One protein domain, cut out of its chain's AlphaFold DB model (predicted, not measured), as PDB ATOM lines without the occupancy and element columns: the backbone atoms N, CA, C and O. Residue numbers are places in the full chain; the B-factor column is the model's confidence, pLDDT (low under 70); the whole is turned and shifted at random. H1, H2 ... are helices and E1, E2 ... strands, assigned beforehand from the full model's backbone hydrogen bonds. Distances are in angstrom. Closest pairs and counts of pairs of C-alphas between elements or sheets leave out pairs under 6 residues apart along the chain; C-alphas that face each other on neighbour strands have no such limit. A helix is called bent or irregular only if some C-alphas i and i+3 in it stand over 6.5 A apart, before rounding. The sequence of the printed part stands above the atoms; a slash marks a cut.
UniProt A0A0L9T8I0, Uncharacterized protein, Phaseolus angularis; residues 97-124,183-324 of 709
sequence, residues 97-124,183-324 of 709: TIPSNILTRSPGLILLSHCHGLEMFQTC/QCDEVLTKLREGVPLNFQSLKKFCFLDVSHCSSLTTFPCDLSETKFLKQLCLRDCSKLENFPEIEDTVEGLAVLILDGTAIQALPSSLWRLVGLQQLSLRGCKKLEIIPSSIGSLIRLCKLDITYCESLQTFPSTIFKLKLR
ATOM      1  N   THR A  97      -4.386  -9.740  94.542       42.88
ATOM      2  CA  THR A  97      -4.336  -8.533  95.369       42.88
ATOM      3  C   THR A  97      -5.748  -8.156  95.819       42.88
ATOM      4  O   THR A  97      -6.588  -7.800  94.991       42.88
ATOM      5  N   ILE A  98      -6.025  -8.206  97.127       45.56
ATOM      6  CA  ILE A  98      -7.339  -7.822  97.675       45.56
ATOM      7  C   ILE A  98      -7.432  -6.283  97.788       45.56
ATOM      8  O   ILE A  98      -6.626  -5.677  98.499       45.56
ATOM      9  N   PRO A  99      -8.420  -5.617  97.151       40.44
ATOM     10  CA  PRO A  99      -8.536  -4.159  97.191       40.44
ATOM     11  C   PRO A  99      -8.770  -3.585  98.599       40.44
ATOM     12  O   PRO A  99      -9.762  -3.879  99.268       40.44
ATOM     13  N   SER A 100      -7.908  -2.653  99.013       42.41
ATOM     14  CA  SER A 100      -7.952  -1.991 100.332       42.41
ATOM     15  C   SER A 100      -9.208  -1.139 100.594       42.41
ATOM     16  O   SER A 100      -9.454  -0.710 101.724       42.41
ATOM     17  N   ASN A 101     -10.038  -0.903  99.571       41.03
ATOM     18  CA  ASN A 101     -11.280  -0.136  99.677       41.03
ATOM     19  C   ASN A 101     -12.452  -0.923 100.303       41.03
ATOM     20  O   ASN A 101     -13.371  -0.293 100.833       41.03
ATOM     21  N   ILE A 102     -12.400  -2.263 100.318       44.28
ATOM     22  CA  ILE A 102     -13.419  -3.149 100.922       44.28
ATOM     23  C   ILE A 102     -13.617  -2.836 102.420       44.28
ATOM     24  O   ILE A 102     -14.723  -2.913 102.948       44.28
ATOM     25  N   LEU A 103     -12.554  -2.388 103.089       44.75
ATOM     26  CA  LEU A 103     -12.440  -2.249 104.547       44.75
ATOM     27  C   LEU A 103     -12.832  -0.860 105.070       44.75
ATOM     28  O   LEU A 103     -12.585  -0.514 106.222       44.75
ATOM     29  N   THR A 104     -13.395  -0.003 104.219       39.91
ATOM     30  CA  THR A 104     -13.510   1.439 104.500       39.91
ATOM     31  C   THR A 104     -14.696   1.840 105.386       39.91
ATOM     32  O   THR A 104     -14.915   3.038 105.578       39.91
ATOM     33  N   ARG A 105     -15.491   0.888 105.905       39.88
ATOM     34  CA  ARG A 105     -16.777   1.179 106.583       39.88
ATOM     35  C   ARG A 105     -17.131   0.327 107.811       39.88
ATOM     36  O   ARG A 105     -18.160   0.592 108.429       39.88
ATOM     37  N   SER A 106     -16.351  -0.686 108.168       42.09
ATOM     38  CA  SER A 106     -16.651  -1.619 109.272       42.09
ATOM     39  C   SER A 106     -15.351  -2.266 109.775       42.09
ATOM     40  O   SER A 106     -14.374  -2.248 109.022       42.09
ATOM     41  N   PRO A 107     -15.296  -2.826 111.002       48.88
ATOM     42  CA  PRO A 107     -14.183  -3.691 111.396       48.88
ATOM     43  C   PRO A 107     -14.018  -4.819 110.368       48.88
ATOM     44  O   PRO A 107     -14.981  -5.499 110.023       48.88
ATOM     45  N   GLY A 108     -12.810  -4.973 109.827       58.34
ATOM     46  CA  GLY A 108     -12.558  -5.911 108.737       58.34
ATOM     47  C   GLY A 108     -12.478  -7.353 109.229       58.34
ATOM     48  O   GLY A 108     -11.494  -7.708 109.884       58.34
ATOM     49  N   LEU A 109     -13.477  -8.161 108.865       56.22
ATOM     50  CA  LEU A 109     -13.415  -9.621 108.840       56.22
ATOM     51  C   LEU A 109     -12.989 -10.078 107.438       56.22
ATOM     52  O   LEU A 109     -13.637  -9.726 106.451       56.22
ATOM     53  N   ILE A 110     -11.933 -10.887 107.355       62.25
ATOM     54  CA  ILE A 110     -11.623 -11.694 106.171       62.25
ATOM     55  C   ILE A 110     -11.889 -13.165 106.482       62.25
ATOM     56  O   ILE A 110     -11.375 -13.704 107.462       62.25
ATOM     57  N   LEU A 111     -12.661 -13.803 105.599       56.78
ATOM     58  CA  LEU A 111     -12.931 -15.235 105.594       56.78
ATOM     59  C   LEU A 111     -12.373 -15.849 104.304       56.78
ATOM     60  O   LEU A 111     -12.927 -15.664 103.222       56.78
ATOM     61  N   LEU A 112     -11.285 -16.595 104.448       63.94
ATOM     62  CA  LEU A 112     -10.587 -17.355 103.407       63.94
ATOM     63  C   LEU A 112     -10.714 -18.860 103.662       63.94
ATOM     64  O   LEU A 112      -9.854 -19.641 103.258       63.94
ATOM     65  N   SER A 113     -11.763 -19.291 104.365       59.19
ATOM     66  CA  SER A 113     -11.884 -20.699 104.724       59.19
ATOM     67  C   SER A 113     -12.113 -21.591 103.497       59.19
ATOM     68  O   SER A 113     -12.748 -21.193 102.518       59.19
ATOM     69  N   HIS A 114     -11.607 -22.823 103.558       66.19
ATOM     70  CA  HIS A 114     -11.686 -23.832 102.495       66.19
ATOM     71  C   HIS A 114     -10.969 -23.448 101.179       66.19
ATOM     72  O   HIS A 114     -11.283 -23.987 100.112       66.19
ATOM     73  N   CYS A 115      -9.978 -22.550 101.224       63.59
ATOM     74  CA  CYS A 115      -9.116 -22.249 100.074       63.59
ATOM     75  C   CYS A 115      -8.044 -23.343  99.918       63.59
ATOM     76  O   CYS A 115      -6.872 -23.160 100.231       63.59
ATOM     77  N   HIS A 116      -8.459 -24.525  99.453       63.22
ATOM     78  CA  HIS A 116      -7.625 -25.737  99.396       63.22
ATOM     79  C   HIS A 116      -6.352 -25.627  98.536       63.22
ATOM     80  O   HIS A 116      -5.438 -26.434  98.720       63.22
ATOM     81  N   GLY A 117      -6.291 -24.663  97.612       56.19
ATOM     82  CA  GLY A 117      -5.106 -24.366  96.803       56.19
ATOM     83  C   GLY A 117      -4.165 -23.316  97.407       56.19
ATOM     84  O   GLY A 117      -3.081 -23.127  96.877       56.19
ATOM     85  N   LEU A 118      -4.545 -22.632  98.493       59.72
ATOM     86  CA  LEU A 118      -3.717 -21.591  99.102       59.72
ATOM     87  C   LEU A 118      -2.494 -22.223  99.783       59.72
ATOM     88  O   LEU A 118      -2.620 -22.801 100.862       59.72
ATOM     89  N   GLU A 119      -1.327 -22.130  99.143       55.09
ATOM     90  CA  GLU A 119      -0.063 -22.651  99.690       55.09
ATOM     91  C   GLU A 119       0.678 -21.607 100.539       55.09
ATOM     92  O   GLU A 119       1.247 -21.956 101.575       55.09
ATOM     93  N   MET A 120       0.619 -20.334 100.125       53.00
ATOM     94  CA  MET A 120       1.229 -19.177 100.791       53.00
ATOM     95  C   MET A 120       0.531 -17.855 100.412       53.00
ATOM     96  O   MET A 120      -0.340 -17.808  99.541       53.00
ATOM     97  N   PHE A 121       0.932 -16.771 101.073       59.22
ATOM     98  CA  PHE A 121       0.541 -15.389 100.798       59.22
ATOM     99  C   PHE A 121       1.686 -14.429 101.162       59.22
ATOM    100  O   PHE A 121       2.726 -14.881 101.635       59.22
ATOM    101  N   GLN A 122       1.540 -13.127 100.911       44.09
ATOM    102  CA  GLN A 122       2.600 -12.142 101.158       44.09
ATOM    103  C   GLN A 122       2.035 -10.752 101.499       44.09
ATOM    104  O   GLN A 122       0.974 -10.365 100.997       44.09
ATOM    105  N   THR A 123       2.758  -9.977 102.315       41.88
ATOM    106  CA  THR A 123       2.638  -8.510 102.361       41.88
ATOM    107  C   THR A 123       3.781  -7.876 101.572       41.88
ATOM    108  O   THR A 123       4.940  -8.256 101.726       41.88
ATOM    109  N   CYS A 124       3.460  -6.911 100.709       34.91
ATOM    110  CA  CYS A 124       4.456  -6.121  99.987       34.91
ATOM    111  C   CYS A 124       4.305  -4.638 100.327       34.91
ATOM    112  O   CYS A 124       3.193  -4.101 100.310       34.91
ATOM    113  N   GLN A 183     -19.674 -11.157 101.023       33.91
ATOM    114  CA  GLN A 183     -19.336 -12.367 100.286       33.91
ATOM    115  C   GLN A 183     -18.631 -12.018  98.958       33.91
ATOM    116  O   GLN A 183     -19.274 -11.757  97.941       33.91
ATOM    117  N   CYS A 184     -17.297 -11.987  98.970       39.44
ATOM    118  CA  CYS A 184     -16.463 -11.694  97.798       39.44
ATOM    119  C   CYS A 184     -16.296 -12.915  96.868       39.44
ATOM    120  O   CYS A 184     -15.193 -13.442  96.716       39.44
ATOM    121  N   ASP A 185     -17.389 -13.343  96.222       38.09
ATOM    122  CA  ASP A 185     -17.425 -14.513  95.322       38.09
ATOM    123  C   ASP A 185     -16.318 -14.497  94.239       38.09
ATOM    124  O   ASP A 185     -15.747 -15.539  93.937       38.09
ATOM    125  N   GLU A 186     -15.974 -13.325  93.690       39.72
ATOM    126  CA  GLU A 186     -14.979 -13.159  92.608       39.72
ATOM    127  C   GLU A 186     -13.514 -13.323  93.068       39.72
ATOM    128  O   GLU A 186     -12.629 -13.598  92.261       39.72
ATOM    129  N   VAL A 187     -13.255 -13.203  94.376       43.69
ATOM    130  CA  VAL A 187     -11.951 -13.521  94.987       43.69
ATOM    131  C   VAL A 187     -11.923 -15.007  95.369       43.69
ATOM    132  O   VAL A 187     -10.944 -15.706  95.106       43.69
ATOM    133  N   LEU A 188     -13.028 -15.513  95.931       42.38
ATOM    134  CA  LEU A 188     -13.195 -16.902  96.380       42.38
ATOM    135  C   LEU A 188     -13.147 -17.942  95.248       42.38
ATOM    136  O   LEU A 188     -12.875 -19.111  95.519       42.38
ATOM    137  N   THR A 189     -13.383 -17.550  93.992       46.94
ATOM    138  CA  THR A 189     -13.140 -18.407  92.822       46.94
ATOM    139  C   THR A 189     -11.647 -18.584  92.556       46.94
ATOM    140  O   THR A 189     -11.171 -19.714  92.644       46.94
ATOM    141  N   LYS A 190     -10.888 -17.497  92.343       45.97
ATOM    142  CA  LYS A 190      -9.429 -17.566  92.110       45.97
ATOM    143  C   LYS A 190      -8.672 -18.232  93.266       45.97
ATOM    144  O   LYS A 190      -7.744 -19.004  93.051       45.97
ATOM    145  N   LEU A 191      -9.119 -18.013  94.502       44.12
ATOM    146  CA  LEU A 191      -8.566 -18.656  95.702       44.12
ATOM    147  C   LEU A 191      -8.660 -20.189  95.720       44.12
ATOM    148  O   LEU A 191      -7.898 -20.854  96.423       44.12
ATOM    149  N   ARG A 192      -9.593 -20.772  94.961       45.94
ATOM    150  CA  ARG A 192      -9.715 -22.229  94.807       45.94
ATOM    151  C   ARG A 192      -8.800 -22.787  93.720       45.94
ATOM    152  O   ARG A 192      -8.617 -23.998  93.673       45.94
ATOM    153  N   GLU A 193      -8.234 -21.924  92.883       49.44
ATOM    154  CA  GLU A 193      -7.401 -22.282  91.730       49.44
ATOM    155  C   GLU A 193      -5.895 -22.287  92.066       49.44
ATOM    156  O   GLU A 193      -5.091 -22.699  91.238       49.44
ATOM    157  N   GLY A 194      -5.520 -21.931  93.304       47.22
ATOM    158  CA  GLY A 194      -4.151 -22.066  93.836       47.22
ATOM    159  C   GLY A 194      -3.298 -20.798  93.798       47.22
ATOM    160  O   GLY A 194      -2.101 -20.850  94.056       47.22
ATOM    161  N   VAL A 195      -3.913 -19.662  93.477       51.12
ATOM    162  CA  VAL A 195      -3.233 -18.387  93.232       51.12
ATOM    163  C   VAL A 195      -2.780 -17.737  94.560       51.12
ATOM    164  O   VAL A 195      -3.634 -17.538  95.433       51.12
ATOM    165  N   PRO A 196      -1.488 -17.380  94.745       47.62
ATOM    166  CA  PRO A 196      -1.003 -16.683  95.941       47.62
ATOM    167  C   PRO A 196      -1.767 -15.384  96.240       47.62
ATOM    168  O   PRO A 196      -2.187 -14.663  95.337       47.62
ATOM    169  N   LEU A 197      -1.943 -15.048  97.519       52.53
ATOM    170  CA  LEU A 197      -2.586 -13.793  97.943       52.53
ATOM    171  C   LEU A 197      -1.553 -12.698  98.232       52.53
ATOM    172  O   LEU A 197      -0.595 -12.944  98.962       52.53
ATOM    173  N   ASN A 198      -1.811 -11.470  97.773       52.16
ATOM    174  CA  ASN A 198      -1.033 -10.294  98.172       52.16
ATOM    175  C   ASN A 198      -1.887  -9.317  99.001       52.16
ATOM    176  O   ASN A 198      -2.884  -8.760  98.526       52.16
ATOM    177  N   PHE A 199      -1.496  -9.100 100.256       54.62
ATOM    178  CA  PHE A 199      -2.205  -8.254 101.213       54.62
ATOM    179  C   PHE A 199      -1.553  -6.870 101.347       54.62
ATOM    180  O   PHE A 199      -1.024  -6.515 102.398       54.62
ATOM    181  N   GLN A 200      -1.686  -6.027 100.321       50.84
ATOM    182  CA  GLN A 200      -1.159  -4.647 100.285       50.84
ATOM    183  C   GLN A 200      -1.736  -3.678 101.358       50.84
ATOM    184  O   GLN A 200      -1.593  -2.459 101.250       50.84
ATOM    185  N   SER A 201      -2.463  -4.162 102.378       51.03
ATOM    186  CA  SER A 201      -3.052  -3.316 103.427       51.03
ATOM    187  C   SER A 201      -3.459  -4.062 104.715       51.03
ATOM    188  O   SER A 201      -4.567  -3.864 105.212       51.03
ATOM    189  N   LEU A 202      -2.585  -4.893 105.315       50.53
ATOM    190  CA  LEU A 202      -2.913  -5.557 106.599       50.53
ATOM    191  C   LEU A 202      -3.198  -4.597 107.775       50.53
ATOM    192  O   LEU A 202      -3.839  -4.972 108.758       50.53
ATOM    193  N   LYS A 203      -2.802  -3.328 107.645       54.53
ATOM    194  CA  LYS A 203      -2.775  -2.283 108.682       54.53
ATOM    195  C   LYS A 203      -4.175  -1.770 109.120       54.53
ATOM    196  O   LYS A 203      -4.276  -0.633 109.576       54.53
ATOM    197  N   LYS A 204      -5.255  -2.565 108.957       56.16
ATOM    198  CA  LYS A 204      -6.667  -2.248 109.316       56.16
ATOM    199  C   LYS A 204      -7.586  -3.432 109.706       56.16
ATOM    200  O   LYS A 204      -8.751  -3.186 110.020       56.16
ATOM    201  N   PHE A 205      -7.146  -4.691 109.651       65.31
ATOM    202  CA  PHE A 205      -8.034  -5.841 109.921       65.31
ATOM    203  C   PHE A 205      -8.266  -6.087 111.410       65.31
ATOM    204  O   PHE A 205      -7.360  -5.874 112.204       65.31
ATOM    205  N   CYS A 206      -9.445  -6.605 111.768       69.25
ATOM    206  CA  CYS A 206      -9.760  -7.037 113.135       69.25
ATOM    207  C   CYS A 206      -9.817  -8.567 113.270       69.25
ATOM    208  O   CYS A 206      -9.454  -9.091 114.321       69.25
ATOM    209  N   PHE A 207     -10.255  -9.280 112.227       73.94
ATOM    210  CA  PHE A 207     -10.467 -10.729 112.253       73.94
ATOM    211  C   PHE A 207      -9.966 -11.364 110.947       73.94
ATOM    212  O   PHE A 207     -10.337 -10.914 109.860       73.94
ATOM    213  N   LEU A 208      -9.149 -12.415 111.053       77.38
ATOM    214  CA  LEU A 208      -8.640 -13.191 109.918       77.38
ATOM    215  C   LEU A 208      -8.888 -14.688 110.150       77.38
ATOM    216  O   LEU A 208      -8.322 -15.284 111.065       77.38
ATOM    217  N   ASP A 209      -9.724 -15.290 109.307       76.12
ATOM    218  CA  ASP A 209     -10.008 -16.727 109.296       76.12
ATOM    219  C   ASP A 209      -9.552 -17.344 107.966       76.12
ATOM    220  O   ASP A 209     -10.038 -16.973 106.898       76.12
ATOM    221  N   VAL A 210      -8.616 -18.291 108.038       78.38
ATOM    222  CA  VAL A 210      -8.028 -19.027 106.904       78.38
ATOM    223  C   VAL A 210      -8.207 -20.545 107.115       78.38
ATOM    224  O   VAL A 210      -7.401 -21.358 106.672       78.38
ATOM    225  N   SER A 211      -9.260 -20.956 107.828       78.06
ATOM    226  CA  SER A 211      -9.486 -22.353 108.233       78.06
ATOM    227  C   SER A 211      -9.706 -23.319 107.056       78.06
ATOM    228  O   SER A 211     -10.203 -22.950 105.997       78.06
ATOM    229  N   HIS A 212      -9.392 -24.598 107.245       78.88
ATOM    230  CA  HIS A 212      -9.504 -25.691 106.274       78.88
ATOM    231  C   HIS A 212      -8.662 -25.502 104.991       78.88
ATOM    232  O   HIS A 212      -8.891 -26.185 103.988       78.88
ATOM    233  N   CYS A 213      -7.660 -24.611 105.005       77.69
ATOM    234  CA  CYS A 213      -6.722 -24.421 103.895       77.69
ATOM    235  C   CYS A 213      -5.665 -25.533 103.889       77.69
ATOM    236  O   CYS A 213      -4.536 -25.383 104.349       77.69
ATOM    237  N   SER A 214      -6.061 -26.683 103.344       78.31
ATOM    238  CA  SER A 214      -5.300 -27.940 103.341       78.31
ATOM    239  C   SER A 214      -3.968 -27.927 102.581       78.31
ATOM    240  O   SER A 214      -3.315 -28.967 102.524       78.31
ATOM    241  N   SER A 215      -3.574 -26.808 101.964       79.94
ATOM    242  CA  SER A 215      -2.270 -26.668 101.305       79.94
ATOM    243  C   SER A 215      -1.338 -25.638 101.933       79.94
ATOM    244  O   SER A 215      -0.167 -25.634 101.565       79.94
ATOM    245  N   LEU A 216      -1.803 -24.863 102.916       78.19
ATOM    246  CA  LEU A 216      -1.008 -23.847 103.599       78.19
ATOM    247  C   LEU A 216       0.140 -24.521 104.370       78.19
ATOM    248  O   LEU A 216      -0.114 -25.267 105.315       78.19
ATOM    249  N   THR A 217       1.386 -24.288 103.950       78.31
ATOM    250  CA  THR A 217       2.582 -24.905 104.566       78.31
ATOM    251  C   THR A 217       3.226 -24.016 105.628       78.31
ATOM    252  O   THR A 217       3.762 -24.518 106.618       78.31
ATOM    253  N   THR A 218       3.138 -22.699 105.447       71.50
ATOM    254  CA  THR A 218       3.678 -21.659 106.327       71.50
ATOM    255  C   THR A 218       2.633 -20.566 106.552       71.50
ATOM    256  O   THR A 218       1.739 -20.372 105.730       71.50
ATOM    257  N   PHE A 219       2.727 -19.841 107.670       72.50
ATOM    258  CA  PHE A 219       1.981 -18.597 107.874       72.50
ATOM    259  C   PHE A 219       2.938 -17.416 107.614       72.50
ATOM    260  O   PHE A 219       3.832 -17.189 108.428       72.50
ATOM    261  N   PRO A 220       2.819 -16.703 106.479       57.09
ATOM    262  CA  PRO A 220       3.871 -15.835 105.943       57.09
ATOM    263  C   PRO A 220       3.594 -14.347 106.214       57.09
ATOM    264  O   PRO A 220       3.670 -13.508 105.318       57.09
ATOM    265  N   CYS A 221       3.206 -14.014 107.442       63.69
ATOM    266  CA  CYS A 221       2.997 -12.632 107.862       63.69
ATOM    267  C   CYS A 221       3.608 -12.405 109.233       63.69
ATOM    268  O   CYS A 221       3.257 -13.099 110.190       63.69
ATOM    269  N   ASP A 222       4.458 -11.384 109.322       64.88
ATOM    270  CA  ASP A 222       4.796 -10.796 110.604       64.88
ATOM    271  C   ASP A 222       3.535 -10.160 111.207       64.88
ATOM    272  O   ASP A 222       2.791  -9.411 110.565       64.88
ATOM    273  N   LEU A 223       3.275 -10.498 112.464       69.12
ATOM    274  CA  LEU A 223       2.138  -9.997 113.215       69.12
ATOM    275  C   LEU A 223       2.346  -8.533 113.651       69.12
ATOM    276  O   LEU A 223       1.350  -7.868 113.952       69.12
ATOM    277  N   SER A 224       3.576  -7.999 113.615       62.97
ATOM    278  CA  SER A 224       3.894  -6.589 113.917       62.97
ATOM    279  C   SER A 224       3.111  -5.592 113.048       62.97
ATOM    280  O   SER A 224       2.575  -4.593 113.542       62.97
ATOM    281  N   GLU A 225       2.961  -5.894 111.751       64.06
ATOM    282  CA  GLU A 225       2.224  -5.068 110.792       64.06
ATOM    283  C   GLU A 225       0.721  -5.035 111.106       64.06
ATOM    284  O   GLU A 225       0.006  -4.092 110.748       64.06
ATOM    285  N   THR A 226       0.224  -6.062 111.796       66.75
ATOM    286  CA  THR A 226      -1.201  -6.351 111.980       66.75
ATOM    287  C   THR A 226      -1.801  -5.650 113.204       66.75
ATOM    288  O   THR A 226      -2.641  -6.206 113.898       66.75
ATOM    289  N   LYS A 227      -1.424  -4.387 113.462       66.69
ATOM    290  CA  LYS A 227      -1.710  -3.623 114.707       66.69
ATOM    291  C   LYS A 227      -3.179  -3.538 115.176       66.69
ATOM    292  O   LYS A 227      -3.427  -3.097 116.294       66.69
ATOM    293  N   PHE A 228      -4.147  -3.944 114.354       70.75
ATOM    294  CA  PHE A 228      -5.578  -3.989 114.688       70.75
ATOM    295  C   PHE A 228      -6.147  -5.413 114.847       70.75
ATOM    296  O   PHE A 228      -7.289  -5.559 115.291       70.75
ATOM    297  N   LEU A 229      -5.381  -6.453 114.494       75.56
ATOM    298  CA  LEU A 229      -5.831  -7.840 114.415       75.56
ATOM    299  C   LEU A 229      -6.075  -8.401 115.816       75.56
ATOM    300  O   LEU A 229      -5.146  -8.559 116.600       75.56
ATOM    301  N   LYS A 230      -7.334  -8.728 116.115       82.50
ATOM    302  CA  LYS A 230      -7.781  -9.261 117.409       82.50
ATOM    303  C   LYS A 230      -7.886 -10.776 117.428       82.50
ATOM    304  O   LYS A 230      -7.730 -11.371 118.493       82.50
ATOM    305  N   GLN A 231      -8.151 -11.388 116.277       84.00
ATOM    306  CA  GLN A 231      -8.348 -12.827 116.159       84.00
ATOM    307  C   GLN A 231      -7.751 -13.385 114.869       84.00
ATOM    308  O   GLN A 231      -8.050 -12.891 113.780       84.00
ATOM    309  N   LEU A 232      -6.982 -14.464 115.013       87.19
ATOM    310  CA  LEU A 232      -6.437 -15.270 113.925       87.19
ATOM    311  C   LEU A 232      -6.921 -16.723 114.059       87.19
ATOM    312  O   LEU A 232      -6.748 -17.337 115.114       87.19
ATOM    313  N   CYS A 233      -7.515 -17.274 112.998       85.69
ATOM    314  CA  CYS A 233      -7.979 -18.661 112.942       85.69
ATOM    315  C   CYS A 233      -7.382 -19.413 111.743       85.69
ATOM    316  O   CYS A 233      -7.528 -19.000 110.595       85.69
ATOM    317  N   LEU A 234      -6.715 -20.531 112.035       88.00
ATOM    318  CA  LEU A 234      -5.993 -21.408 111.105       88.00
ATOM    319  C   LEU A 234      -6.408 -22.880 111.316       88.00
ATOM    320  O   LEU A 234      -5.605 -23.799 111.152       88.00
ATOM    321  N   ARG A 235      -7.665 -23.101 111.729       87.25
ATOM    322  CA  ARG A 235      -8.222 -24.425 112.045       87.25
ATOM    323  C   ARG A 235      -8.076 -25.373 110.853       87.25
ATOM    324  O   ARG A 235      -8.401 -24.989 109.740       87.25
ATOM    325  N   ASP A 236      -7.657 -26.612 111.077       86.25
ATOM    326  CA  ASP A 236      -7.519 -27.678 110.070       86.25
ATOM    327  C   ASP A 236      -6.615 -27.329 108.861       86.25
ATOM    328  O   ASP A 236      -6.729 -27.937 107.790       86.25
ATOM    329  N   CYS A 237      -5.673 -26.388 109.013       86.75
ATOM    330  CA  CYS A 237      -4.585 -26.171 108.052       86.75
ATOM    331  C   CYS A 237      -3.545 -27.301 108.174       86.75
ATOM    332  O   CYS A 237      -2.473 -27.155 108.761       86.75
ATOM    333  N   SER A 238      -3.891 -28.475 107.642       86.56
ATOM    334  CA  SER A 238      -3.229 -29.762 107.908       86.56
ATOM    335  C   SER A 238      -1.822 -29.953 107.317       86.56
ATOM    336  O   SER A 238      -1.202 -30.983 107.584       86.56
ATOM    337  N   LYS A 239      -1.299 -28.981 106.554       86.94
ATOM    338  CA  LYS A 239       0.115 -28.907 106.130       86.94
ATOM    339  C   LYS A 239       0.937 -27.854 106.897       86.94
ATOM    340  O   LYS A 239       2.145 -27.792 106.689       86.94
ATOM    341  N   LEU A 240       0.327 -27.042 107.766       87.69
ATOM    342  CA  LEU A 240       1.021 -25.977 108.493       87.69
ATOM    343  C   LEU A 240       1.882 -26.599 109.597       87.69
ATOM    344  O   LEU A 240       1.359 -26.973 110.646       87.69
ATOM    345  N   GLU A 241       3.183 -26.768 109.344       88.69
ATOM    346  CA  GLU A 241       4.089 -27.502 110.248       88.69
ATOM    347  C   GLU A 241       4.779 -26.620 111.295       88.69
ATOM    348  O   GLU A 241       5.272 -27.129 112.304       88.69
ATOM    349  N   ASN A 242       4.799 -25.304 111.071       85.81
ATOM    350  CA  ASN A 242       5.407 -24.310 111.950       85.81
ATOM    351  C   ASN A 242       4.545 -23.040 111.986       85.81
ATOM    352  O   ASN A 242       3.943 -22.665 110.979       85.81
ATOM    353  N   PHE A 243       4.537 -22.355 113.128       87.69
ATOM    354  CA  PHE A 243       4.080 -20.968 113.244       87.69
ATOM    355  C   PHE A 243       5.324 -20.058 113.255       87.69
ATOM    356  O   PHE A 243       6.322 -20.464 113.858       87.69
ATOM    357  N   PRO A 244       5.326 -18.891 112.584       84.12
ATOM    358  CA  PRO A 244       6.513 -18.040 112.500       84.12
ATOM    359  C   PRO A 244       6.954 -17.533 113.879       84.12
ATOM    360  O   PRO A 244       6.122 -17.300 114.759       84.12
ATOM    361  N   GLU A 245       8.262 -17.321 114.051       85.94
ATOM    362  CA  GLU A 245       8.756 -16.465 115.135       85.94
ATOM    363  C   GLU A 245       8.211 -15.034 114.948       85.94
ATOM    364  O   GLU A 245       7.733 -14.652 113.880       85.94
ATOM    365  N   ILE A 246       8.227 -14.255 116.025       85.25
ATOM    366  CA  ILE A 246       7.550 -12.960 116.123       85.25
ATOM    367  C   ILE A 246       8.615 -11.928 116.483       85.25
ATOM    368  O   ILE A 246       9.293 -12.082 117.503       85.25
ATOM    369  N   GLU A 247       8.777 -10.900 115.653       82.12
ATOM    370  CA  GLU A 247       9.900  -9.958 115.765       82.12
ATOM    371  C   GLU A 247       9.614  -8.796 116.733       82.12
ATOM    372  O   GLU A 247      10.526  -8.327 117.414       82.12
ATOM    373  N   ASP A 248       8.338  -8.433 116.904       82.62
ATOM    374  CA  ASP A 248       7.856  -7.306 117.722       82.62
ATOM    375  C   ASP A 248       6.778  -7.707 118.748       82.62
ATOM    376  O   ASP A 248       6.226  -8.805 118.719       82.62
ATOM    377  N   THR A 249       6.471  -6.819 119.699       84.19
ATOM    378  CA  THR A 249       5.376  -7.008 120.669       84.19
ATOM    379  C   THR A 249       4.002  -6.736 120.049       84.19
ATOM    380  O   THR A 249       3.745  -5.672 119.490       84.19
ATOM    381  N   VAL A 250       3.074  -7.688 120.193       85.31
ATOM    382  CA  VAL A 250       1.728  -7.630 119.601       85.31
ATOM    383  C   VAL A 250       0.670  -7.533 120.701       85.31
ATOM    384  O   VAL A 250       0.278  -8.524 121.322       85.31
ATOM    385  N   GLU A 251       0.177  -6.317 120.927       84.69
ATOM    386  CA  GLU A 251      -0.883  -6.028 121.906       84.69
ATOM    387  C   GLU A 251      -2.300  -6.314 121.387       84.69
ATOM    388  O   GLU A 251      -3.214  -6.550 122.179       84.69
ATOM    389  N   GLY A 252      -2.504  -6.267 120.064       82.06
ATOM    390  CA  GLY A 252      -3.833  -6.356 119.452       82.06
ATOM    391  C   GLY A 252      -4.457  -7.753 119.505       82.06
ATOM    392  O   GLY A 252      -5.668  -7.873 119.709       82.06
ATOM    393  N   LEU A 253      -3.637  -8.799 119.346       87.56
ATOM    394  CA  LEU A 253      -4.094 -10.175 119.156       87.56
ATOM    395  C   LEU A 253      -4.554 -10.794 120.482       87.56
ATOM    396  O   LEU A 253      -3.742 -11.156 121.327       87.56
ATOM    397  N   ALA A 254      -5.869 -10.944 120.639       87.50
ATOM    398  CA  ALA A 254      -6.506 -11.519 121.821       87.50
ATOM    399  C   ALA A 254      -6.834 -13.017 121.663       87.50
ATOM    400  O   ALA A 254      -6.895 -13.731 122.665       87.50
ATOM    401  N   VAL A 255      -7.035 -13.506 120.433       88.94
ATOM    402  CA  VAL A 255      -7.453 -14.890 120.151       88.94
ATOM    403  C   VAL A 255      -6.605 -15.507 119.035       88.94
ATOM    404  O   VAL A 255      -6.578 -14.996 117.917       88.94
ATOM    405  N   LEU A 256      -5.970 -16.646 119.313       92.81
ATOM    406  CA  LEU A 256      -5.212 -17.435 118.337       92.81
ATOM    407  C   LEU A 256      -5.725 -18.881 118.316       92.81
ATOM    408  O   LEU A 256      -5.706 -19.570 119.337       92.81
ATOM    409  N   ILE A 257      -6.200 -19.339 117.154       91.31
ATOM    410  CA  ILE A 257      -6.733 -20.692 116.947       91.31
ATOM    411  C   ILE A 257      -5.902 -21.403 115.876       91.31
ATOM    412  O   ILE A 257      -5.911 -21.017 114.709       91.31
ATOM    413  N   LEU A 258      -5.220 -22.466 116.294       93.81
ATOM    414  CA  LEU A 258      -4.308 -23.317 115.525       93.81
ATOM    415  C   LEU A 258      -4.774 -24.790 115.517       93.81
ATOM    416  O   LEU A 258      -4.002 -25.684 115.179       93.81
ATOM    417  N   ASP A 259      -6.021 -25.053 115.919       92.56
ATOM    418  CA  ASP A 259      -6.627 -26.389 115.999       92.56
ATOM    419  C   ASP A 259      -6.406 -27.225 114.725       92.56
ATOM    420  O   ASP A 259      -6.530 -26.716 113.616       92.56
ATOM    421  N   GLY A 260      -6.128 -28.522 114.857       90.56
ATOM    422  CA  GLY A 260      -6.010 -29.447 113.718       90.56
ATOM    423  C   GLY A 260      -4.834 -29.192 112.759       90.56
ATOM    424  O   GLY A 260      -4.762 -29.822 111.702       90.56
ATOM    425  N   THR A 261      -3.911 -28.286 113.097       93.44
ATOM    426  CA  THR A 261      -2.695 -28.035 112.305       93.44
ATOM    427  C   THR A 261      -1.634 -29.125 112.502       93.44
ATOM    428  O   THR A 261      -1.714 -29.973 113.398       93.44
ATOM    429  N   ALA A 262      -0.607 -29.109 111.649       92.38
ATOM    430  CA  ALA A 262       0.541 -30.011 111.722       92.38
ATOM    431  C   ALA A 262       1.705 -29.440 112.562       92.38
ATOM    432  O   ALA A 262       2.826 -29.939 112.454       92.38
ATOM    433  N   ILE A 263       1.458 -28.413 113.384       92.62
ATOM    434  CA  ILE A 263       2.502 -27.682 114.112       92.62
ATOM    435  C   ILE A 263       3.257 -28.616 115.067       92.62
ATOM    436  O   ILE A 263       2.644 -29.286 115.900       92.62
ATOM    437  N   GLN A 264       4.586 -28.660 114.937       91.38
ATOM    438  CA  GLN A 264       5.456 -29.544 115.730       91.38
ATOM    439  C   GLN A 264       5.876 -28.908 117.069       91.38
ATOM    440  O   GLN A 264       5.935 -29.585 118.098       91.38
ATOM    441  N   ALA A 265       6.114 -27.594 117.066       90.94
ATOM    442  CA  ALA A 265       6.387 -26.768 118.238       90.94
ATOM    443  C   ALA A 265       5.874 -25.336 118.003       90.94
ATOM    444  O   ALA A 265       5.767 -24.886 116.862       90.94
ATOM    445  N   LEU A 266       5.575 -24.610 119.083       91.25
ATOM    446  CA  LEU A 266       5.333 -23.165 119.018       91.25
ATOM    447  C   LEU A 266       6.670 -22.403 119.032       91.25
ATOM    448  O   LEU A 266       7.606 -22.872 119.688       91.25
ATOM    449  N   PRO A 267       6.752 -21.229 118.381       89.25
ATOM    450  CA  PRO A 267       7.954 -20.403 118.371       89.25
ATOM    451  C   PRO A 267       8.353 -19.952 119.776       89.25
ATOM    452  O   PRO A 267       7.516 -19.766 120.668       89.25
ATOM    453  N   SER A 268       9.648 -19.718 119.966       88.62
ATOM    454  CA  SER A 268      10.196 -19.233 121.233       88.62
ATOM    455  C   SER A 268       9.620 -17.860 121.604       88.62
ATOM    456  O   SER A 268       9.269 -17.629 122.766       88.62
ATOM    457  N   SER A 269       9.426 -17.002 120.597       90.50
ATOM    458  CA  SER A 269       8.907 -15.634 120.659       90.50
ATOM    459  C   SER A 269       7.469 -15.481 121.154       90.50
ATOM    460  O   SER A 269       7.035 -14.345 121.338       90.50
ATOM    461  N   LEU A 270       6.711 -16.570 121.350       90.19
ATOM    462  CA  LEU A 270       5.259 -16.534 121.587       90.19
ATOM    463  C   LEU A 270       4.837 -15.565 122.710       90.19
ATOM    464  O   LEU A 270       3.773 -14.957 122.622       90.19
ATOM    465  N   TRP A 271       5.691 -15.366 123.722       88.12
ATOM    466  CA  TRP A 271       5.505 -14.401 124.815       88.12
ATOM    467  C   TRP A 271       5.259 -12.952 124.362       88.12
ATOM    468  O   TRP A 271       4.659 -12.182 125.109       88.12
ATOM    469  N   ARG A 272       5.690 -12.575 123.153       90.94
ATOM    470  CA  ARG A 272       5.472 -11.245 122.563       90.94
ATOM    471  C   ARG A 272       4.006 -10.961 122.228       90.94
ATOM    472  O   ARG A 272       3.656  -9.796 122.042       90.94
ATOM    473  N   LEU A 273       3.137 -11.977 122.194       90.62
ATOM    474  CA  LEU A 273       1.681 -11.824 122.076       90.62
ATOM    475  C   LEU A 273       1.059 -11.351 123.404       90.62
ATOM    476  O   LEU A 273       0.173 -11.992 123.964       90.62
ATOM    477  N   VAL A 274       1.530 -10.220 123.934       90.06
ATOM    478  CA  VAL A 274       1.156  -9.701 125.262       90.06
ATOM    479  C   VAL A 274      -0.343  -9.392 125.404       90.06
ATOM    480  O   VAL A 274      -0.847  -9.309 126.522       90.06
ATOM    481  N   GLY A 275      -1.072  -9.257 124.289       87.56
ATOM    482  CA  GLY A 275      -2.532  -9.119 124.250       87.56
ATOM    483  C   GLY A 275      -3.338 -10.412 124.449       87.56
ATOM    484  O   GLY A 275      -4.545 -10.327 124.709       87.56
ATOM    485  N   LEU A 276      -2.706 -11.589 124.332       91.56
ATOM    486  CA  LEU A 276      -3.392 -12.864 124.104       91.56
ATOM    487  C   LEU A 276      -4.186 -13.349 125.325       91.56
ATOM    488  O   LEU A 276      -3.661 -13.464 126.430       91.56
ATOM    489  N   GLN A 277      -5.460 -13.672 125.096       90.19
ATOM    490  CA  GLN A 277      -6.429 -14.120 126.104       90.19
ATOM    491  C   GLN A 277      -6.859 -15.573 125.871       90.19
ATOM    492  O   GLN A 277      -6.960 -16.340 126.830       90.19
ATOM    493  N   GLN A 278      -7.040 -15.974 124.605       91.69
ATOM    494  CA  GLN A 278      -7.317 -17.355 124.211       91.69
ATOM    495  C   GLN A 278      -6.257 -17.889 123.238       91.69
ATOM    496  O   GLN A 278      -6.043 -17.315 122.170       91.69
ATOM    497  N   LEU A 279      -5.687 -19.049 123.569       94.38
ATOM    498  CA  LEU A 279      -4.898 -19.886 122.663       94.38
ATOM    499  C   LEU A 279      -5.580 -21.252 122.515       94.38
ATOM    500  O   LEU A 279      -5.976 -21.867 123.503       94.38
ATOM    501  N   SER A 280      -5.722 -21.725 121.279       93.88
ATOM    502  CA  SER A 280      -6.336 -23.015 120.962       93.88
ATOM    503  C   SER A 280      -5.442 -23.787 119.996       93.88
ATOM    504  O   SER A 280      -5.074 -23.270 118.945       93.88
ATOM    505  N   LEU A 281      -5.066 -25.002 120.382       94.44
ATOM    506  CA  LEU A 281      -4.172 -25.932 119.681       94.44
ATOM    507  C   LEU A 281      -4.813 -27.324 119.590       94.44
ATOM    508  O   LEU A 281      -4.134 -28.345 119.470       94.44
ATOM    509  N   ARG A 282      -6.140 -27.389 119.680       93.12
ATOM    510  CA  ARG A 282      -6.867 -28.641 119.852       93.12
ATOM    511  C   ARG A 282      -6.669 -29.566 118.658       93.12
ATOM    512  O   ARG A 282      -6.928 -29.196 117.516       93.12
ATOM    513  N   GLY A 283      -6.244 -30.797 118.917       92.88
ATOM    514  CA  GLY A 283      -5.991 -31.793 117.879       92.88
ATOM    515  C   GLY A 283      -4.722 -31.551 117.057       92.88
ATOM    516  O   GLY A 283      -4.607 -32.135 115.978       92.88
ATOM    517  N   CYS A 284      -3.766 -30.739 117.529       95.19
ATOM    518  CA  CYS A 284      -2.440 -30.621 116.908       95.19
ATOM    519  C   CYS A 284      -1.635 -31.912 117.131       95.19
ATOM    520  O   CYS A 284      -0.764 -32.000 117.995       95.19
ATOM    521  N   LYS A 285      -1.945 -32.956 116.355       93.94
ATOM    522  CA  LYS A 285      -1.416 -34.319 116.546       93.94
ATOM    523  C   LYS A 285       0.110 -34.422 116.465       93.94
ATOM    524  O   LYS A 285       0.655 -35.389 116.989       93.94
ATOM    525  N   LYS A 286       0.789 -33.467 115.815       94.69
ATOM    526  CA  LYS A 286       2.259 -33.396 115.720       94.69
ATOM    527  C   LYS A 286       2.931 -32.581 116.834       94.69
ATOM    528  O   LYS A 286       4.149 -32.654 116.934       94.69
ATOM    529  N   LEU A 287       2.183 -31.835 117.651       94.94
ATOM    530  CA  LEU A 287       2.757 -30.947 118.664       94.94
ATOM    531  C   LEU A 287       3.475 -31.777 119.732       94.94
ATOM    532  O   LEU A 287       2.823 -32.525 120.459       94.94
ATOM    533  N   GLU A 288       4.799 -31.661 119.822       93.00
ATOM    534  CA  GLU A 288       5.606 -32.452 120.762       93.00
ATOM    535  C   GLU A 288       5.947 -31.684 122.046       93.00
ATOM    536  O   GLU A 288       6.040 -32.291 123.115       93.00
ATOM    537  N   ILE A 289       6.122 -30.358 121.948       90.44
ATOM    538  CA  ILE A 289       6.581 -29.475 123.032       90.44
ATOM    539  C   ILE A 289       5.811 -28.146 122.996       90.44
ATOM    540  O   ILE A 289       5.634 -27.544 121.936       90.44
ATOM    541  N   ILE A 290       5.423 -27.650 124.174       92.94
ATOM    542  CA  ILE A 290       4.968 -26.267 124.386       92.94
ATOM    543  C   ILE A 290       6.099 -25.500 125.101       92.94
ATOM    544  O   ILE A 290       6.569 -25.970 126.141       92.94
ATOM    545  N   PRO A 291       6.574 -24.357 124.570       92.00
ATOM    546  CA  PRO A 291       7.724 -23.642 125.113       92.00
ATOM    547  C   PRO A 291       7.399 -22.984 126.458       92.00
ATOM    548  O   PRO A 291       6.277 -22.542 126.713       92.00
ATOM    549  N   SER A 292       8.411 -22.854 127.318       92.12
ATOM    550  CA  SER A 292       8.282 -22.226 128.641       92.12
ATOM    551  C   SER A 292       7.877 -20.747 128.588       92.12
ATOM    552  O   SER A 292       7.332 -20.237 129.571       92.12
ATOM    553  N   SER A 293       8.054 -20.079 127.443       91.25
ATOM    554  CA  SER A 293       7.586 -18.715 127.178       91.25
ATOM    555  C   SER A 293       6.060 -18.552 127.249       91.25
ATOM    556  O   SER A 293       5.591 -17.432 127.443       91.25
ATOM    557  N   ILE A 294       5.280 -19.645 127.204       92.44
ATOM    558  CA  ILE A 294       3.825 -19.613 127.441       92.44
ATOM    559  C   ILE A 294       3.472 -18.947 128.785       92.44
ATOM    560  O   ILE A 294       2.491 -18.214 128.869       92.44
ATOM    561  N   GLY A 295       4.303 -19.137 129.819       89.81
ATOM    562  CA  GLY A 295       4.085 -18.593 131.164       89.81
ATOM    563  C   GLY A 295       4.262 -17.077 131.297       89.81
ATOM    564  O   GLY A 295       3.954 -16.529 132.351       89.81
ATOM    565  N   SER A 296       4.733 -16.397 130.246       92.25
ATOM    566  CA  SER A 296       4.824 -14.932 130.188       92.25
ATOM    567  C   SER A 296       3.537 -14.271 129.675       92.25
ATOM    568  O   SER A 296       3.403 -13.050 129.752       92.25
ATOM    569  N   LEU A 297       2.576 -15.044 129.157       92.00
ATOM    570  CA  LEU A 297       1.314 -14.536 128.609       92.00
ATOM    571  C   LEU A 297       0.315 -14.190 129.723       92.00
ATOM    572  O   LEU A 297      -0.725 -14.825 129.864       92.00
ATOM    573  N   ILE A 298       0.615 -13.167 130.526       88.69
ATOM    574  CA  ILE A 298      -0.127 -12.808 131.754       88.69
ATOM    575  C   ILE A 298      -1.632 -12.521 131.566       88.69
ATOM    576  O   ILE A 298      -2.372 -12.496 132.552       88.69
ATOM    577  N   ARG A 299      -2.093 -12.305 130.325       89.69
ATOM    578  CA  ARG A 299      -3.509 -12.104 129.961       89.69
ATOM    579  C   ARG A 299      -4.232 -13.389 129.540       89.69
ATOM    580  O   ARG A 299      -5.456 -13.356 129.408       89.69
ATOM    581  N   LEU A 300      -3.517 -14.502 129.355       90.44
ATOM    582  CA  LEU A 300      -4.077 -15.765 128.878       90.44
ATOM    583  C   LEU A 300      -4.993 -16.373 129.948       90.44
ATOM    584  O   LEU A 300      -4.534 -16.846 130.989       90.44
ATOM    585  N   CYS A 301      -6.296 -16.361 129.680       87.12
ATOM    586  CA  CYS A 301      -7.328 -16.920 130.552       87.12
ATOM    587  C   CYS A 301      -7.846 -18.282 130.062       87.12
ATOM    588  O   CYS A 301      -8.412 -19.037 130.856       87.12
ATOM    589  N   LYS A 302      -7.622 -18.618 128.782       87.44
ATOM    590  CA  LYS A 302      -8.127 -19.833 128.134       87.44
ATOM    591  C   LYS A 302      -7.062 -20.484 127.247       87.44
ATOM    592  O   LYS A 302      -6.563 -19.868 126.306       87.44
ATOM    593  N   LEU A 303      -6.754 -21.744 127.538       92.38
ATOM    594  CA  LEU A 303      -5.823 -22.580 126.783       92.38
ATOM    595  C   LEU A 303      -6.487 -23.934 126.491       92.38
ATOM    596  O   LEU A 303      -6.765 -24.680 127.427       92.38
ATOM    597  N   ASP A 304      -6.732 -24.247 125.216       89.50
ATOM    598  CA  ASP A 304      -7.145 -25.590 124.772       89.50
ATOM    599  C   ASP A 304      -5.970 -26.263 124.054       89.50
ATOM    600  O   ASP A 304      -5.469 -25.768 123.046       89.50
ATOM    601  N   ILE A 305      -5.518 -27.383 124.611       93.12
ATOM    602  CA  ILE A 305      -4.420 -28.226 124.115       93.12
ATOM    603  C   ILE A 305      -4.855 -29.700 124.080       93.12
ATOM    604  O   ILE A 305      -4.028 -30.612 124.122       93.12
ATOM    605  N   THR A 306      -6.167 -29.944 124.022       93.56
ATOM    606  CA  THR A 306      -6.737 -31.293 124.030       93.56
ATOM    607  C   THR A 306      -6.432 -32.040 122.730       93.56
ATOM    608  O   THR A 306      -6.363 -31.461 121.646       93.56
ATOM    609  N   TYR A 307      -6.261 -33.359 122.820       94.69
ATOM    610  CA  TYR A 307      -5.937 -34.263 121.708       94.69
ATOM    611  C   TYR A 307      -4.621 -33.932 120.968       94.69
ATOM    612  O   TYR A 307      -4.442 -34.304 119.804       94.69
ATOM    613  N   CYS A 308      -3.664 -33.282 121.641       95.56
ATOM    614  CA  CYS A 308      -2.277 -33.161 121.181       95.56
ATOM    615  C   CYS A 308      -1.537 -34.498 121.379       95.56
ATOM    616  O   CYS A 308      -0.735 -34.669 122.294       95.56
ATOM    617  N   GLU A 309      -1.848 -35.477 120.527       95.62
ATOM    618  CA  GLU A 309      -1.444 -36.888 120.677       95.62
ATOM    619  C   GLU A 309       0.072 -37.118 120.810       95.62
ATOM    620  O   GLU A 309       0.472 -38.109 121.424       95.62
ATOM    621  N   SER A 310       0.914 -36.221 120.280       96.19
ATOM    622  CA  SER A 310       2.380 -36.332 120.363       96.19
ATOM    623  C   SER A 310       3.026 -35.561 121.521       96.19
ATOM    624  O   SER A 310       4.232 -35.720 121.715       96.19
ATOM    625  N   LEU A 311       2.265 -34.788 122.309       95.38
ATOM    626  CA  LEU A 311       2.803 -33.910 123.356       95.38
ATOM    627  C   LEU A 311       3.526 -34.734 124.426       95.38
ATOM    628  O   LEU A 311       2.904 -35.547 125.107       95.38
ATOM    629  N   GLN A 312       4.839 -34.538 124.561       92.19
ATOM    630  CA  GLN A 312       5.684 -35.360 125.433       92.19
ATOM    631  C   GLN A 312       5.811 -34.769 126.844       92.19
ATOM    632  O   GLN A 312       5.830 -35.506 127.833       92.19
ATOM    633  N   THR A 313       5.898 -33.440 126.931       89.31
ATOM    634  CA  THR A 313       6.116 -32.671 128.163       89.31
ATOM    635  C   THR A 313       5.287 -31.386 128.161       89.31
ATOM    636  O   THR A 313       4.860 -30.898 127.115       89.31
ATOM    637  N   PHE A 314       5.063 -30.821 129.348       90.69
ATOM    638  CA  PHE A 314       4.329 -29.570 129.537       90.69
ATOM    639  C   PHE A 314       5.119 -28.656 130.495       90.69
ATOM    640  O   PHE A 314       5.668 -29.171 131.471       90.69
ATOM    641  N   PRO A 315       5.257 -27.339 130.238       92.38
ATOM    642  CA  PRO A 315       6.157 -26.484 131.012       92.38
ATOM    643  C   PRO A 315       5.556 -26.051 132.359       92.38
ATOM    644  O   PRO A 315       4.414 -25.604 132.433       92.38
ATOM    645  N   SER A 316       6.363 -26.081 133.424       93.31
ATOM    646  CA  SER A 316       5.978 -25.626 134.776       93.31
ATOM    647  C   SER A 316       5.638 -24.135 134.864       93.31
ATOM    648  O   SER A 316       4.905 -23.713 135.757       93.31
ATOM    649  N   THR A 317       6.107 -23.321 133.916       92.56
ATOM    650  CA  THR A 317       5.786 -21.888 133.847       92.56
ATOM    651  C   THR A 317       4.297 -21.613 133.616       92.56
ATOM    652  O   THR A 317       3.848 -20.504 133.897       92.56
ATOM    653  N   ILE A 318       3.510 -22.613 133.195       91.75
ATOM    654  CA  ILE A 318       2.051 -22.510 133.064       91.75
ATOM    655  C   ILE A 318       1.361 -22.084 134.372       91.75
ATOM    656  O   ILE A 318       0.375 -21.353 134.328       91.75
ATOM    657  N   PHE A 319       1.891 -22.471 135.539       90.88
ATOM    658  CA  PHE A 319       1.275 -22.165 136.838       90.88
ATOM    659  C   PHE A 319       1.428 -20.698 137.265       90.88
ATOM    660  O   PHE A 319       0.812 -20.286 138.244       90.88
ATOM    661  N   LYS A 320       2.195 -19.899 136.508       88.88
ATOM    662  CA  LYS A 320       2.257 -18.435 136.645       88.88
ATOM    663  C   LYS A 320       1.079 -17.726 135.964       88.88
ATOM    664  O   LYS A 320       0.827 -16.555 136.239       88.88
ATOM    665  N   LEU A 321       0.356 -18.418 135.080       89.56
ATOM    666  CA  LEU A 321      -0.810 -17.878 134.386       89.56
ATOM    667  C   LEU A 321      -2.061 -17.958 135.260       89.56
ATOM    668  O   LEU A 321      -2.270 -18.925 135.990       89.56
ATOM    669  N   LYS A 322      -2.957 -16.977 135.115       88.00
ATOM    670  CA  LYS A 322      -4.211 -16.880 135.885       88.00
ATOM    671  C   LYS A 322      -5.328 -17.787 135.336       88.00
ATOM    672  O   LYS A 322      -6.503 -17.422 135.359       88.00
ATOM    673  N   LEU A 323      -4.967 -18.970 134.833       88.75
ATOM    674  CA  LEU A 323      -5.899 -19.952 134.276       88.75
ATOM    675  C   LEU A 323      -6.775 -20.565 135.379       88.75
ATOM    676  O   LEU A 323      -6.289 -20.907 136.459       88.75
ATOM    677  N   ARG A 324      -8.070 -20.747 135.084       90.00
ATOM    678  CA  ARG A 324      -9.025 -21.471 135.949       90.00
ATOM    679  C   ARG A 324      -9.120 -22.961 135.638       90.00
ATOM    680  O   ARG A 324      -9.418 -23.748 136.541       90.00
TER     681      ARG A 324
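Overview. This is residues 97 to 124 and 183 to 324 of the 709 residues of an uncharacterized protein of Phaseolus angularis (UniProt A0A0L9T8I0). With little regular structure, the chain winds in stacked turns: parallel strands E1 to E6, in that order, line one side, H3, H4 and H5 make a row opposite toward the E6 end, and H1 and H2 lie at the E1 end. The 170 printed residues, 46 in named elements, run H1 E1 H2 E2 E3 E4 H3 E5 H4 E6 H5, a mixed class. The whole is compact, radius of gyration of the C-alphas 15.9 A, spanning 48 by 30 by 25 A.

Arrangement. Start at edge strand E1, residues 108 to 111: N 110 is 3.0 A from O 207 of E2, residues 205 to 209. Among inner strands, N 257 of E4, residues 255 to 257, is 2.9 A from O 232 of E3, residues 231 to 233. N 304 of edge strand E6, residues 302 to 304, is 3.0 A from O 279 of E5, residues 278 to 280. H4, residues 292 to 296, touches H3, residues 268 to 272, closest at C-alphas Ser 293 and Trp 271, 5.3 A, and H5, residues 316 to 320, closest at C-alphas Gly 295 and Thr 317, 4.6 A. E4, H3, E5 and E5, H4, E6 are strand-helix-strand units, parallel neighbours with a helix between, their crossovers right-handed. H1, residues 100 to 103, and H2, residues 185 to 190, are apart. O i to N i+4 pairs within hydrogen-bond range are 1 of 2 in H2 and 0 of 1 in H3, H4 and H5, whose O i to N i+3 counts are 1, 2 and 2 of 2; H1 is too short for an i+4 pair.

Along the chain. Find C-alpha 108 at (-12.558, -5.911, 108.737), where E1 begins; E2 is 11.1 A long. H5 ends at C-alpha 320, (2.257, -18.435, 136.645). H3 is irregular: C-alphas 268 and 271 are 7.6 A apart.

Size, cuts and confidence. Residues 125 to 182 are cut out, and C-alphas 124 and 183 are 24.6 A apart. Links E2 to E3 and E3 to E4, 21 residues each, are among the long ones. Look for pLDDT under 70 at residues 97 to 124, 183 to 206 and 220 to 227.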